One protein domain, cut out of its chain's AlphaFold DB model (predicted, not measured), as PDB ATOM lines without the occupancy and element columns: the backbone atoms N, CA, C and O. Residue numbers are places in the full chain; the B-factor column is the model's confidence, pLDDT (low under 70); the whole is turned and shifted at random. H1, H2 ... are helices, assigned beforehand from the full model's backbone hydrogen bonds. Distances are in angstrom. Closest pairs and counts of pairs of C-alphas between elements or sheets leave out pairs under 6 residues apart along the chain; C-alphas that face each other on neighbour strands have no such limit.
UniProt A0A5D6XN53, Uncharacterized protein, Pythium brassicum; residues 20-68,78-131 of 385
ATOM      1  N   LEU A  20     -37.120 -25.136 130.002       73.31
ATOM      2  CA  LEU A  20     -37.811 -23.908 129.602       73.31
ATOM      3  C   LEU A  20     -37.669 -22.792 130.646       73.31
ATOM      4  O   LEU A  20     -37.473 -21.641 130.274       73.31
ATOM      5  N   ALA A  21     -37.690 -23.127 131.940       78.12
ATOM      6  CA  ALA A  21     -37.495 -22.167 133.027       78.12
ATOM      7  C   ALA A  21     -36.071 -21.583 133.096       78.12
ATOM      8  O   ALA A  21     -35.866 -20.541 133.713       78.12
ATOM      9  N   ARG A  22     -35.079 -22.251 132.489       83.94
ATOM     10  CA  ARG A  22     -33.679 -21.794 132.448       83.94
ATOM     11  C   ARG A  22     -33.354 -20.952 131.217       83.94
ATOM     12  O   ARG A  22     -32.305 -20.316 131.195       83.94
ATOM     13  N   MET A  23     -34.216 -20.955 130.205       87.44
ATOM     14  CA  MET A  23     -34.028 -20.133 129.016       87.44
ATOM     15  C   MET A  23     -34.460 -18.694 129.280       87.44
ATOM     16  O   MET A  23     -35.509 -18.449 129.878       87.44
ATOM     17  N   GLN A  24     -33.682 -17.733 128.782       91.69
ATOM     18  CA  GLN A  24     -34.104 -16.337 128.797       91.69
ATOM     19  C   GLN A  24     -35.395 -16.185 127.969       91.69
ATOM     20  O   GLN A  24     -35.515 -16.779 126.890       91.69
ATOM     21  N   PRO A  25     -36.377 -15.384 128.424       86.19
ATOM     22  CA  PRO A  25     -37.676 -15.268 127.760       86.19
ATOM     23  C   PRO A  25     -37.579 -14.703 126.334       86.19
ATOM     24  O   PRO A  25     -38.474 -14.929 125.519       86.19
ATOM     25  N   ASP A  26     -36.508 -13.977 126.012       87.19
ATOM     26  CA  ASP A  26     -36.250 -13.465 124.661       87.19
ATOM     27  C   ASP A  26     -35.727 -14.557 123.722       87.19
ATOM     28  O   ASP A  26     -36.223 -14.698 122.603       87.19
ATOM     29  N   GLU A  27     -34.808 -15.396 124.201       88.44
ATOM     30  CA  GLU A  27     -34.293 -16.547 123.452       88.44
ATOM     31  C   GLU A  27     -35.396 -17.573 123.186       88.44
ATOM     32  O   GLU A  27     -35.519 -18.080 122.069       88.44
ATOM     33  N   LEU A  28     -36.252 -17.822 124.184       82.38
ATOM     34  CA  LEU A  28     -37.406 -18.703 124.040       82.38
ATOM     35  C   LEU A  28     -38.384 -18.173 122.987       82.38
ATOM     36  O   LEU A  28     -38.816 -18.925 122.112       82.38
ATOM     37  N   ARG A  29     -38.696 -16.871 123.021       83.25
ATOM     38  CA  ARG A  29     -39.555 -16.236 122.013       83.25
ATOM     39  C   ARG A  29     -38.974 -16.366 120.609       83.25
ATOM     40  O   ARG A  29     -39.722 -16.676 119.680       83.25
ATOM     41  N   GLU A  30     -37.670 -16.173 120.443       90.94
ATOM     42  CA  GLU A  30     -37.025 -16.285 119.134       90.94
ATOM     43  C   GLU A  30     -36.960 -17.734 118.629       90.94
ATOM     44  O   GLU A  30     -37.221 -18.001 117.450       90.94
ATOM     45  N   HIS A  31     -36.722 -18.699 119.523       85.12
ATOM     46  CA  HIS A  31     -36.811 -20.124 119.199       85.12
ATOM     47  C   HIS A  31     -38.226 -20.527 118.781       85.12
ATOM     48  O   HIS A  31     -38.390 -21.179 117.747       85.12
ATOM     49  N   CYS A  32     -39.257 -20.084 119.507       83.25
ATOM     50  CA  CYS A  32     -40.651 -20.322 119.137       83.25
ATOM     51  C   CYS A  32     -40.997 -19.700 117.776       83.25
ATOM     52  O   CYS A  32     -41.607 -20.370 116.942       83.25
ATOM     53  N   ARG A  33     -40.570 -18.460 117.501       88.75
ATOM     54  CA  ARG A  33     -40.774 -17.812 116.189       88.75
ATOM     55  C   ARG A  33     -40.090 -18.575 115.063       88.75
ATOM     56  O   ARG A  33     -40.684 -18.779 114.004       88.75
ATOM     57  N   THR A  34     -38.857 -19.020 115.287       91.31
ATOM     58  CA  THR A  34     -38.089 -19.786 114.301       91.31
ATOM     59  C   THR A  34     -38.734 -21.142 114.030       91.31
ATOM     60  O   THR A  34     -38.890 -21.520 112.867       91.31
ATOM     61  N   ALA A  35     -39.161 -21.854 115.077       85.50
ATOM     62  CA  ALA A  35     -39.893 -23.111 114.957       85.50
ATOM     63  C   ALA A  35     -41.204 -22.912 114.181       85.50
ATOM     64  O   ALA A  35     -41.418 -23.560 113.159       85.50
ATOM     65  N   GLN A  36     -42.003 -21.909 114.556       84.88
ATOM     66  CA  GLN A  36     -43.248 -21.577 113.867       84.88
ATOM     67  C   GLN A  36     -43.016 -21.235 112.386       84.88
ATOM     68  O   GLN A  36     -43.763 -21.683 111.518       84.88
ATOM     69  N   LYS A  37     -41.960 -20.479 112.057       87.06
ATOM     70  CA  LYS A  37     -41.603 -20.155 110.666       87.06
ATOM     71  C   LYS A  37     -41.220 -21.406 109.868       87.06
ATOM     72  O   LYS A  37     -41.598 -21.521 108.698       87.06
ATOM     73  N   ARG A  38     -40.495 -22.351 110.482       89.12
ATOM     74  CA  ARG A  38     -40.147 -23.642 109.861       89.12
ATOM     75  C   ARG A  38     -41.390 -24.484 109.606       89.12
ATOM     76  O   ARG A  38     -41.518 -25.019 108.504       89.12
ATOM     77  N   ASP A  39     -42.313 -24.538 110.559       83.25
ATOM     78  CA  ASP A  39     -43.554 -25.303 110.433       83.25
ATOM     79  C   ASP A  39     -44.465 -24.726 109.353       83.25
ATOM     80  O   ASP A  39     -44.908 -25.461 108.472       83.25
ATOM     81  N   VAL A  40     -44.653 -23.404 109.319       84.00
ATOM     82  CA  VAL A  40     -45.396 -22.728 108.240       84.00
ATOM     83  C   VAL A  40     -44.760 -23.009 106.876       84.00
ATOM     84  O   VAL A  40     -45.458 -23.341 105.919       84.00
ATOM     85  N   SER A  41     -43.429 -22.961 106.780       87.19
ATOM     86  CA  SER A  41     -42.715 -23.275 105.533       87.19
ATOM     87  C   SER A  41     -42.848 -24.752 105.138       87.19
ATOM     88  O   SER A  41     -42.916 -25.089 103.954       87.19
ATOM     89  N   ARG A  42     -42.882 -25.667 106.113       87.44
ATOM     90  CA  ARG A  42     -43.109 -27.100 105.887       87.44
ATOM     91  C   ARG A  42     -44.530 -27.352 105.387       87.44
ATOM     92  O   ARG A  42     -44.678 -28.002 104.354       87.44
ATOM     93  N   MET A  43     -45.534 -26.776 106.046       79.75
ATOM     94  CA  MET A  43     -46.932 -26.852 105.621       79.75
ATOM     95  C   MET A  43     -47.121 -26.264 104.219       79.75
ATOM     96  O   MET A  43     -47.727 -26.904 103.368       79.75
ATOM     97  N   GLY A  44     -46.525 -25.105 103.916       86.69
ATOM     98  CA  GLY A  44     -46.595 -24.500 102.580       86.69
ATOM     99  C   GLY A  44     -46.039 -25.403 101.469       86.69
ATOM    100  O   GLY A  44     -46.629 -25.505 100.389       86.69
ATOM    101  N   ARG A  45     -44.944 -26.129 101.743       87.44
ATOM    102  CA  ARG A  45     -44.401 -27.137 100.814       87.44
ATOM    103  C   ARG A  45     -45.353 -28.320 100.634       87.44
ATOM    104  O   ARG A  45     -45.581 -28.725  99.497       87.44
ATOM    105  N   GLN A  46     -45.947 -28.825 101.716       83.06
ATOM    106  CA  GLN A  46     -46.934 -29.910 101.654       83.06
ATOM    107  C   GLN A  46     -48.186 -29.500 100.864       83.06
ATOM    108  O   GLN A  46     -48.617 -30.236  99.980       83.06
ATOM    109  N   PHE A  47     -48.719 -28.295 101.092       82.81
ATOM    110  CA  PHE A  47     -49.840 -27.763 100.312       82.81
ATOM    111  C   PHE A  47     -49.491 -27.592  98.831       82.81
ATOM    112  O   PHE A  47     -50.315 -27.889  97.967       82.81
ATOM    113  N   SER A  48     -48.266 -27.167  98.513       81.44
ATOM    114  CA  SER A  48     -47.807 -27.057  97.123       81.44
ATOM    115  C   SER A  48     -47.714 -28.425  96.440       81.44
ATOM    116  O   SER A  48     -48.148 -28.570  95.296       81.44
ATOM    117  N   GLN A  49     -47.210 -29.444  97.144       81.06
ATOM    118  CA  GLN A  49     -47.180 -30.825  96.653       81.06
ATOM    119  C   GLN A  49     -48.594 -31.370  96.432       81.06
ATOM    120  O   GLN A  49     -48.883 -31.884  95.354       81.06
ATOM    121  N   LEU A  50     -49.494 -31.177  97.402       83.62
ATOM    122  CA  LEU A  50     -50.899 -31.573  97.305       83.62
ATOM    123  C   LEU A  50     -51.613 -30.874  96.135       83.62
ATOM    124  O   LEU A  50     -52.359 -31.491  95.382       83.62
ATOM    125  N   LYS A  51     -51.360 -29.580  95.928       85.00
ATOM    126  CA  LYS A  51     -51.893 -28.843  94.775       85.00
ATOM    127  C   LYS A  51     -51.398 -29.443  93.455       85.00
ATOM    128  O   LYS A  51     -52.169 -29.535  92.499       85.00
ATOM    129  N   GLY A  52     -50.137 -29.875  93.406       82.75
ATOM    130  CA  GLY A  52     -49.558 -30.579  92.263       82.75
ATOM    131  C   GLY A  52     -50.218 -31.933  91.992       82.75
ATOM    132  O   GLY A  52     -50.575 -32.215  90.848       82.75
ATOM    133  N   THR A  53     -50.440 -32.750  93.024       80.38
ATOM    134  CA  THR A  53     -51.107 -34.055  92.873       80.38
ATOM    135  C   THR A  53     -52.562 -33.901  92.440       80.38
ATOM    136  O   THR A  53     -53.005 -34.597  91.531       80.38
ATOM    137  N   LEU A  54     -53.284 -32.926  92.993       81.50
ATOM    138  CA  LEU A  54     -54.652 -32.607  92.581       81.50
ATOM    139  C   LEU A  54     -54.744 -32.151  91.122       81.50
ATOM    140  O   LEU A  54     -55.713 -32.479  90.441       81.50
ATOM    141  N   ARG A  55     -53.744 -31.417  90.620       86.94
ATOM    142  CA  ARG A  55     -53.684 -31.045  89.199       86.94
ATOM    143  C   ARG A  55     -53.563 -32.282  88.311       86.94
ATOM    144  O   ARG A  55     -54.348 -32.424  87.383       86.94
ATOM    145  N   ARG A  56     -52.655 -33.200  88.656       80.19
ATOM    146  CA  ARG A  56     -52.476 -34.470  87.932       80.19
ATOM    147  C   ARG A  56     -53.734 -35.337  87.978       80.19
ATOM    148  O   ARG A  56     -54.115 -35.903  86.965       80.19
ATOM    149  N   LEU A  57     -54.426 -35.392  89.118       77.88
ATOM    150  CA  LEU A  57     -55.707 -36.100  89.225       77.88
ATOM    151  C   LEU A  57     -56.772 -35.513  88.289       77.88
ATOM    152  O   LEU A  57     -57.503 -36.269  87.659       77.88
ATOM    153  N   ARG A  58     -56.833 -34.183  88.142       81.31
ATOM    154  CA  ARG A  58     -57.733 -33.534  87.172       81.31
ATOM    155  C   ARG A  58     -57.356 -33.843  85.722       81.31
ATOM    156  O   ARG A  58     -58.247 -33.986  84.895       81.31
ATOM    157  N   GLU A  59     -56.066 -33.941  85.414       82.31
ATOM    158  CA  GLU A  59     -55.583 -34.341  84.083       82.31
ATOM    159  C   GLU A  59     -55.968 -35.795  83.768       82.31
ATOM    160  O   GLU A  59     -56.476 -36.068  82.681       82.31
ATOM    161  N   VAL A  60     -55.819 -36.709  84.735       78.75
ATOM    162  CA  VAL A  60     -56.267 -38.107  84.608       78.75
ATOM    163  C   VAL A  60     -57.781 -38.189  84.433       78.75
ATOM    164  O   VAL A  60     -58.247 -38.930  83.576       78.75
ATOM    165  N   ASP A  61     -58.556 -37.416  85.191       77.00
ATOM    166  CA  ASP A  61     -60.016 -37.348  85.055       77.00
ATOM    167  C   ASP A  61     -60.434 -36.842  83.663       77.00
ATOM    168  O   ASP A  61     -61.248 -37.471  82.989       77.00
ATOM    169  N   ALA A  62     -59.805 -35.773  83.165       76.56
ATOM    170  CA  ALA A  62     -60.049 -35.272  81.813       76.56
ATOM    171  C   ALA A  62     -59.709 -36.313  80.730       76.56
ATOM    172  O   ALA A  62     -60.498 -36.515  79.808       76.56
ATOM    173  N   ALA A  63     -58.575 -37.010  80.861       73.75
ATOM    174  CA  ALA A  63     -58.190 -38.089  79.951       73.75
ATOM    175  C   ALA A  63     -59.167 -39.272  80.025       73.75
ATOM    176  O   ALA A  63     -59.566 -39.817  79.002       73.75
ATOM    177  N   THR A  64     -59.609 -39.633  81.230       77.56
ATOM    178  CA  THR A  64     -60.569 -40.720  81.459       77.56
ATOM    179  C   THR A  64     -61.920 -40.393  80.829       77.56
ATOM    180  O   THR A  64     -62.488 -41.235  80.141       77.56
ATOM    181  N   ARG A  65     -62.404 -39.153  80.977       74.00
ATOM    182  CA  ARG A  65     -63.626 -38.677  80.309       74.00
ATOM    183  C   ARG A  65     -63.504 -38.648  78.788       74.00
ATOM    184  O   ARG A  65     -64.481 -38.939  78.118       74.00
ATOM    185  N   ALA A  66     -62.329 -38.330  78.246       73.50
ATOM    186  CA  ALA A  66     -62.090 -38.388  76.804       73.50
ATOM    187  C   ALA A  66     -62.046 -39.831  76.260       73.50
ATOM    188  O   ALA A  66     -62.342 -40.052  75.089       73.50
ATOM    189  N   LEU A  67     -61.667 -40.801  77.099       71.31
ATOM    190  CA  LEU A  67     -61.553 -42.220  76.743       71.31
ATOM    191  C   LEU A  67     -62.834 -43.030  76.979       71.31
ATOM    192  O   LEU A  67     -62.938 -44.136  76.454       71.31
ATOM    193  N   LEU A  68     -63.786 -42.528  77.769       72.12
ATOM    194  CA  LEU A  68     -65.080 -43.170  77.999       72.12
ATOM    195  C   LEU A  68     -66.039 -42.818  76.847       72.12
ATOM    196  O   LEU A  68     -66.538 -41.694  76.817       72.12
ATOM    197  N   VAL A  78     -68.603 -45.748  89.339       67.06
ATOM    198  CA  VAL A  78     -67.605 -45.925  90.411       67.06
ATOM    199  C   VAL A  78     -66.516 -44.855  90.328       67.06
ATOM    200  O   VAL A  78     -66.089 -44.320  91.352       67.06
ATOM    201  N   LEU A  79     -66.099 -44.492  89.110       69.81
ATOM    202  CA  LEU A  79     -65.163 -43.388  88.892       69.81
ATOM    203  C   LEU A  79     -65.784 -42.040  89.279       69.81
ATOM    204  O   LEU A  79     -65.146 -41.271  89.993       69.81
ATOM    205  N   LEU A  80     -67.037 -41.776  88.898       74.75
ATOM    206  CA  LEU A  80     -67.766 -40.572  89.315       74.75
ATOM    207  C   LEU A  80     -67.909 -40.476  90.838       74.75
ATOM    208  O   LEU A  80     -67.671 -39.406  91.396       74.75
ATOM    209  N   ALA A  81     -68.230 -41.581  91.515       73.12
ATOM    210  CA  ALA A  81     -68.313 -41.620  92.974       73.12
ATOM    211  C   ALA A  81     -66.964 -41.278  93.631       73.12
ATOM    212  O   ALA A  81     -66.901 -40.406  94.496       73.12
ATOM    213  N   ARG A  82     -65.861 -41.874  93.156       70.25
ATOM    214  CA  ARG A  82     -64.512 -41.555  93.657       70.25
ATOM    215  C   ARG A  82     -64.086 -40.117  93.365       70.25
ATOM    216  O   ARG A  82     -63.408 -39.502  94.187       70.25
ATOM    217  N   LEU A  83     -64.492 -39.554  92.228       75.00
ATOM    218  CA  LEU A  83     -64.227 -38.153  91.893       75.00
ATOM    219  C   LEU A  83     -65.012 -37.183  92.788       75.00
ATOM    220  O   LEU A  83     -64.479 -36.138  93.168       75.00
ATOM    221  N   LEU A  84     -66.247 -37.527  93.159       80.19
ATOM    222  CA  LEU A  84     -67.045 -36.748  94.109       80.19
ATOM    223  C   LEU A  84     -66.434 -36.777  95.515       80.19
ATOM    224  O   LEU A  84     -66.260 -35.712  96.108       80.19
ATOM    225  N   GLU A  85     -66.005 -37.946  95.999       73.31
ATOM    226  CA  GLU A  85     -65.297 -38.072  97.283       73.31
ATOM    227  C   GLU A  85     -64.013 -37.225  97.314       73.31
ATOM    228  O   GLU A  85     -63.754 -36.498  98.275       73.31
ATOM    229  N   LEU A  86     -63.224 -37.251  96.234       76.00
ATOM    230  CA  LEU A  86     -62.019 -36.425  96.093       76.00
ATOM    231  C   LEU A  86     -62.330 -34.923  96.120       76.00
ATOM    232  O   LEU A  86     -61.569 -34.140  96.697       76.00
ATOM    233  N   ARG A  87     -63.441 -34.504  95.508       78.62
ATOM    234  CA  ARG A  87     -63.878 -33.102  95.509       78.62
ATOM    235  C   ARG A  87     -64.308 -32.646  96.901       78.62
ATOM    236  O   ARG A  87     -63.967 -31.533  97.299       78.62
ATOM    237  N   GLU A  88     -65.020 -33.486  97.640       80.50
ATOM    238  CA  GLU A  88     -65.428 -33.184  99.010       80.50
ATOM    239  C   GLU A  88     -64.220 -33.098  99.949       80.50
ATOM    240  O   GLU A  88     -64.087 -32.144 100.718       80.50
ATOM    241  N   LEU A  89     -63.266 -34.019  99.814       73.75
ATOM    242  CA  LEU A  89     -62.018 -33.988 100.574       73.75
ATOM    243  C   LEU A  89     -61.203 -32.721 100.260       73.75
ATOM    244  O   LEU A  89     -60.663 -32.086 101.167       73.75
ATOM    245  N   HIS A  90     -61.188 -32.287  98.995       76.62
ATOM    246  CA  HIS A  90     -60.577 -31.019  98.594       76.62
ATOM    247  C   HIS A  90     -61.238 -29.806  99.263       76.62
ATOM    248  O   HIS A  90     -60.533 -28.924  99.751       76.62
ATOM    249  N   ALA A  91     -62.572 -29.771  99.327       77.69
ATOM    250  CA  ALA A  91     -63.300 -28.699 100.001       77.69
ATOM    251  C   ALA A  91     -62.977 -28.661 101.504       77.69
ATOM    252  O   ALA A  91     -62.669 -27.598 102.041       77.69
ATOM    253  N   ARG A  92     -62.942 -29.825 102.167       75.69
ATOM    254  CA  ARG A  92     -62.609 -29.929 103.599       75.69
ATOM    255  C   ARG A  92     -61.180 -29.473 103.896       75.69
ATOM    256  O   ARG A  92     -60.962 -28.764 104.875       75.69
ATOM    257  N   LEU A  93     -60.218 -29.827 103.041       72.62
ATOM    258  CA  LEU A  93     -58.834 -29.357 103.165       72.62
ATOM    259  C   LEU A  93     -58.703 -27.851 102.919       72.62
ATOM    260  O   LEU A  93     -57.931 -27.198 103.620       72.62
ATOM    261  N   GLY A  94     -59.469 -27.294 101.975       78.88
ATOM    262  CA  GLY A  94     -59.562 -25.848 101.768       78.88
ATOM    263  C   GLY A  94     -60.051 -25.128 103.027       78.88
ATOM    264  O   GLY A  94     -59.345 -24.277 103.558       78.88
ATOM    265  N   CYS A  95     -61.188 -25.559 103.582       79.56
ATOM    266  CA  CYS A  95     -61.732 -24.986 104.815       79.56
ATOM    267  C   CYS A  95     -60.768 -25.113 106.007       79.56
ATOM    268  O   CYS A  95     -60.654 -24.187 106.808       79.56
ATOM    269  N   ALA A  96     -60.052 -26.235 106.134       68.25
ATOM    270  CA  ALA A  96     -59.063 -26.422 107.195       68.25
ATOM    271  C   ALA A  96     -57.859 -25.471 107.048       68.25
ATOM    272  O   ALA A  96     -57.382 -24.923 108.043       68.25
ATOM    273  N   ALA A  97     -57.382 -25.245 105.820       73.00
ATOM    274  CA  ALA A  97     -56.300 -24.304 105.537       73.00
ATOM    275  C   ALA A  97     -56.709 -22.850 105.831       73.00
ATOM    276  O   ALA A  97     -55.938 -22.099 106.439       73.00
ATOM    277  N   ASP A  98     -57.935 -22.471 105.468       75.12
ATOM    278  CA  ASP A  98     -58.486 -21.147 105.764       75.12
ATOM    279  C   ASP A  98     -58.650 -20.944 107.276       75.12
ATOM    280  O   ASP A  98     -58.212 -19.927 107.818       75.12
ATOM    281  N   ALA A  99     -59.166 -21.948 107.994       74.88
ATOM    282  CA  ALA A  99     -59.302 -21.908 109.449       74.88
ATOM    283  C   ALA A  99     -57.948 -21.781 110.170       74.88
ATOM    284  O   ALA A  99     -57.835 -21.044 111.150       74.88
ATOM    285  N   LEU A 100     -56.901 -22.461 109.688       69.00
ATOM    286  CA  LEU A 100     -55.546 -22.320 110.231       69.00
ATOM    287  C   LEU A 100     -54.986 -20.917 109.997       69.00
ATOM    288  O   LEU A 100     -54.395 -20.330 110.905       69.00
ATOM    289  N   THR A 101     -55.216 -20.358 108.811       74.06
ATOM    290  CA  THR A 101     -54.778 -19.003 108.459       74.06
ATOM    291  C   THR A 101     -55.513 -17.960 109.304       74.06
ATOM    292  O   THR A 101     -54.895 -17.031 109.827       74.06
ATOM    293  N   GLN A 102     -56.817 -18.147 109.523       78.31
ATOM    294  CA  GLN A 102     -57.629 -17.293 110.384       78.31
ATOM    295  C   GLN A 102     -57.195 -17.387 111.849       78.31
ATOM    296  O   GLN A 102     -57.001 -16.354 112.486       78.31
ATOM    297  N   ARG A 103     -56.942 -18.594 112.374       71.69
ATOM    298  CA  ARG A 103     -56.379 -18.773 113.724       71.69
ATOM    299  C   ARG A 103     -55.007 -18.127 113.862       71.69
ATOM    300  O   ARG A 103     -54.711 -17.560 114.906       71.69
ATOM    301  N   GLN A 104     -54.176 -18.169 112.825       71.81
ATOM    302  CA  GLN A 104     -52.875 -17.508 112.842       71.81
ATOM    303  C   GLN A 104     -53.010 -15.977 112.847       71.81
ATOM    304  O   GLN A 104     -52.267 -15.299 113.560       71.81
ATOM    305  N   ALA A 105     -53.962 -15.424 112.093       72.50
ATOM    306  CA  ALA A 105     -54.283 -14.000 112.128       72.50
ATOM    307  C   ALA A 105     -54.844 -13.580 113.498       72.50
ATOM    308  O   ALA A 105     -54.449 -12.549 114.038       72.50
ATOM    309  N   GLN A 106     -55.700 -14.412 114.092       73.12
ATOM    310  CA  GLN A 106     -56.279 -14.172 115.408       73.12
ATOM    311  C   GLN A 106     -55.224 -14.259 116.516       73.12
ATOM    312  O   GLN A 106     -55.101 -13.320 117.286       73.12
ATOM    313  N   ALA A 107     -54.353 -15.270 116.505       68.62
ATOM    314  CA  ALA A 107     -53.234 -15.373 117.444       68.62
ATOM    315  C   ALA A 107     -52.265 -14.181 117.341       68.62
ATOM    316  O   ALA A 107     -51.722 -13.729 118.347       68.62
ATOM    317  N   ARG A 108     -52.058 -13.625 116.138       67.81
ATOM    318  CA  ARG A 108     -51.307 -12.369 115.977       67.81
ATOM    319  C   ARG A 108     -52.030 -11.201 116.646       67.81
ATOM    320  O   ARG A 108     -51.394 -10.451 117.380       67.81
ATOM    321  N   ASN A 109     -53.337 -11.068 116.439       70.81
ATOM    322  CA  ASN A 109     -54.136 -10.013 117.063       70.81
ATOM    323  C   ASN A 109     -54.201 -10.152 118.592       70.81
ATOM    324  O   ASN A 109     -54.040  -9.152 119.286       70.81
ATOM    325  N   ASP A 110     -54.339 -11.369 119.115       69.38
ATOM    326  CA  ASP A 110     -54.422 -11.661 120.551       69.38
ATOM    327  C   ASP A 110     -53.100 -11.404 121.282       69.38
ATOM    328  O   ASP A 110     -53.104 -11.108 122.472       69.38
ATOM    329  N   VAL A 111     -51.958 -11.467 120.590       65.25
ATOM    330  CA  VAL A 111     -50.661 -11.051 121.149       65.25
ATOM    331  C   VAL A 111     -50.486  -9.530 121.075       65.25
ATOM    332  O   VAL A 111     -49.939  -8.927 121.998       65.25
ATOM    333  N   ILE A 112     -50.968  -8.886 120.009       59.53
ATOM    334  CA  ILE A 112     -50.810  -7.439 119.791       59.53
ATOM    335  C   ILE A 112     -51.741  -6.619 120.704       59.53
ATOM    336  O   ILE A 112     -51.314  -5.612 121.270       59.53
ATOM    337  N   GLN A 113     -52.988  -7.055 120.907       62.47
ATOM    338  CA  GLN A 113     -54.008  -6.384 121.732       62.47
ATOM    339  C   GLN A 113     -53.581  -6.129 123.198       62.47
ATOM    340  O   GLN A 113     -53.658  -4.984 123.647       62.47
ATOM    341  N   PRO A 114     -53.067  -7.109 123.968       62.66
ATOM    342  CA  PRO A 114     -52.659  -6.892 125.358       62.66
ATOM    343  C   PRO A 114     -51.352  -6.102 125.492       62.66
ATOM    344  O   PRO A 114     -51.107  -5.515 126.550       62.66
ATOM    345  N   VAL A 115     -50.506  -6.075 124.456       59.91
ATOM    346  CA  VAL A 115     -49.317  -5.207 124.409       59.91
ATOM    347  C   VAL A 115     -49.744  -3.766 124.146       59.91
ATOM    348  O   VAL A 115     -49.314  -2.868 124.866       59.91
ATOM    349  N   ARG A 116     -50.667  -3.553 123.203       64.81
ATOM    350  CA  ARG A 116     -51.263  -2.244 122.927       64.81
ATOM    351  C   ARG A 116     -52.001  -1.686 124.146       64.81
ATOM    352  O   ARG A 116     -51.723  -0.565 124.550       64.81
ATOM    353  N   GLY A 117     -52.838  -2.486 124.805       67.88
ATOM    354  CA  GLY A 117     -53.563  -2.063 126.007       67.88
ATOM    355  C   GLY A 117     -52.667  -1.802 127.228       67.88
ATOM    356  O   GLY A 117     -53.029  -1.003 128.092       67.88
ATOM    357  N   ARG A 118     -51.492  -2.448 127.321       68.25
ATOM    358  CA  ARG A 118     -50.472  -2.120 128.334       68.25
ATOM    359  C   ARG A 118     -49.695  -0.855 127.981       68.25
ATOM    360  O   ARG A 118     -49.457  -0.051 128.875       68.25
ATOM    361  N   ALA A 119     -49.351  -0.654 126.710       60.97
ATOM    362  CA  ALA A 119     -48.706   0.567 126.240       60.97
ATOM    363  C   ALA A 119     -49.615   1.792 126.429       60.97
ATOM    364  O   ALA A 119     -49.170   2.796 126.967       60.97
ATOM    365  N   GLU A 120     -50.900   1.690 126.086       70.25
ATOM    366  CA  GLU A 120     -51.884   2.763 126.283       70.25
ATOM    367  C   GLU A 120     -52.088   3.089 127.775       70.25
ATOM    368  O   GLU A 120     -52.131   4.262 128.143       70.25
ATOM    369  N   ARG A 121     -52.111   2.080 128.663       72.25
ATOM    370  CA  ARG A 121     -52.150   2.298 130.123       72.25
ATOM    371  C   ARG A 121     -50.875   2.932 130.669       72.25
ATOM    372  O   ARG A 121     -50.959   3.813 131.517       72.25
ATOM    373  N   PHE A 122     -49.710   2.503 130.190       66.00
ATOM    374  CA  PHE A 122     -48.428   3.072 130.595       66.00
ATOM    375  C   PHE A 122     -48.307   4.535 130.149       66.00
ATOM    376  O   PHE A 122     -47.958   5.392 130.951       66.00
ATOM    377  N   ILE A 123     -48.690   4.842 128.907       67.00
ATOM    378  CA  ILE A 123     -48.733   6.214 128.383       67.00
ATOM    379  C   ILE A 123     -49.738   7.062 129.176       67.00
ATOM    380  O   ILE A 123     -49.413   8.183 129.558       67.00
ATOM    381  N   GLY A 124     -50.922   6.528 129.496       67.44
ATOM    382  CA  GLY A 124     -51.908   7.216 130.335       67.44
ATOM    383  C   GLY A 124     -51.400   7.521 131.749       67.44
ATOM    384  O   GLY A 124     -51.639   8.613 132.258       67.44
ATOM    385  N   MET A 125     -50.656   6.594 132.359       66.88
ATOM    386  CA  MET A 125     -50.054   6.765 133.686       66.88
ATOM    387  C   MET A 125     -48.946   7.827 133.676       66.88
ATOM    388  O   MET A 125     -48.958   8.730 134.507       66.88
ATOM    389  N   VAL A 126     -48.052   7.790 132.681       65.38
ATOM    390  CA  VAL A 126     -46.990   8.798 132.512       65.38
ATOM    391  C   VAL A 126     -47.584  10.186 132.239       65.38
ATOM    392  O   VAL A 126     -47.144  11.174 132.819       65.38
ATOM    393  N   CYS A 127     -48.638  10.291 131.423       62.72
ATOM    394  CA  CYS A 127     -49.322  11.567 131.191       62.72
ATOM    395  C   CYS A 127     -50.043  12.114 132.438       62.72
ATOM    396  O   CYS A 127     -50.165  13.331 132.566       62.72
ATOM    397  N   ALA A 128     -50.510  11.248 133.345       64.06
ATOM    398  CA  ALA A 128     -51.150  11.661 134.594       64.06
ATOM    399  C   ALA A 128     -50.137  12.183 135.629       64.06
ATOM    400  O   ALA A 128     -50.423  13.156 136.322       64.06
ATOM    401  N   GLU A 129     -48.943  11.586 135.701       62.47
ATOM    402  CA  GLU A 129     -47.874  12.025 136.612       62.47
ATOM    403  C   GLU A 129     -47.146  13.284 136.122       62.47
ATOM    404  O   GLU A 129     -46.676  14.083 136.931       62.47
ATOM    405  N   CYS A 130     -47.092  13.521 134.808       59.09
ATOM    406  CA  CYS A 130     -46.383  14.670 134.239       59.09
ATOM    407  C   CYS A 130     -47.161  15.999 134.246       59.09
ATOM    408  O   CYS A 130     -46.681  16.956 133.645       59.09
ATOM    409  N   GLY A 131     -48.324  16.088 134.903       52.25
ATOM    410  CA  GLY A 131     -48.957  17.365 135.259       52.25
ATOM    411  C   GLY A 131     -48.993  18.414 134.138       52.25
ATOM    412  O   GLY A 131     -48.395  19.473 134.270       52.25
TER     413      GLY A 131
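What this domain is: This is residues 20 to 68 and 78 to 131 of the 385 residues of an uncharacterized protein of Pythium brassicum (UniProt A0A5D6XN53). Two long helices, H1 and then H2, make a narrow, loose V: the path folds back across a cut at the V's closed end. Toward the V's open end the two helices spread apart: residues 29 to 42 of H1 and residues 98 to 131, of which 98 to 129 belong to H2, stand free, and the end of H2 at residue 129 reaches past the beginning of H1 at residue 25. The printed part has 103 residues with two named helices and no named strand, class all helix. It is extended, with a radius of gyration of the C-alphas of 23.9 A and spans of 84 by 32 by 18 A.

Where its parts are: H1, residues 25 to 67, runs 62.4 A from C-alpha 25 at (-37.676, -15.268, 127.760). H2, residues 78 to 129, runs 76.7 A to C-alpha 129 at (-47.874, 12.025, 136.612).

How they stand to each other: H1 and H2 are near each other, with 16 pairs of C-alphas within 10 A and the closest 8.1 A apart. Residues 29 to 42 of H1 stand free. In H1 every O i to N i+4 pair is within hydrogen-bond range; in H2, 46 of 48 are.

The domain as a whole: The C-alphas farthest apart, of Leu 68 and Gly 131, are separated by 84.9 A. Residues 69 to 77 are not printed; C-alphas 68 and 78 are 13.0 A apart across this cut. Mean pLDDT of the printed part is 76.0; 26 residues are under 70, among them 110 to 119 and 122 to 131.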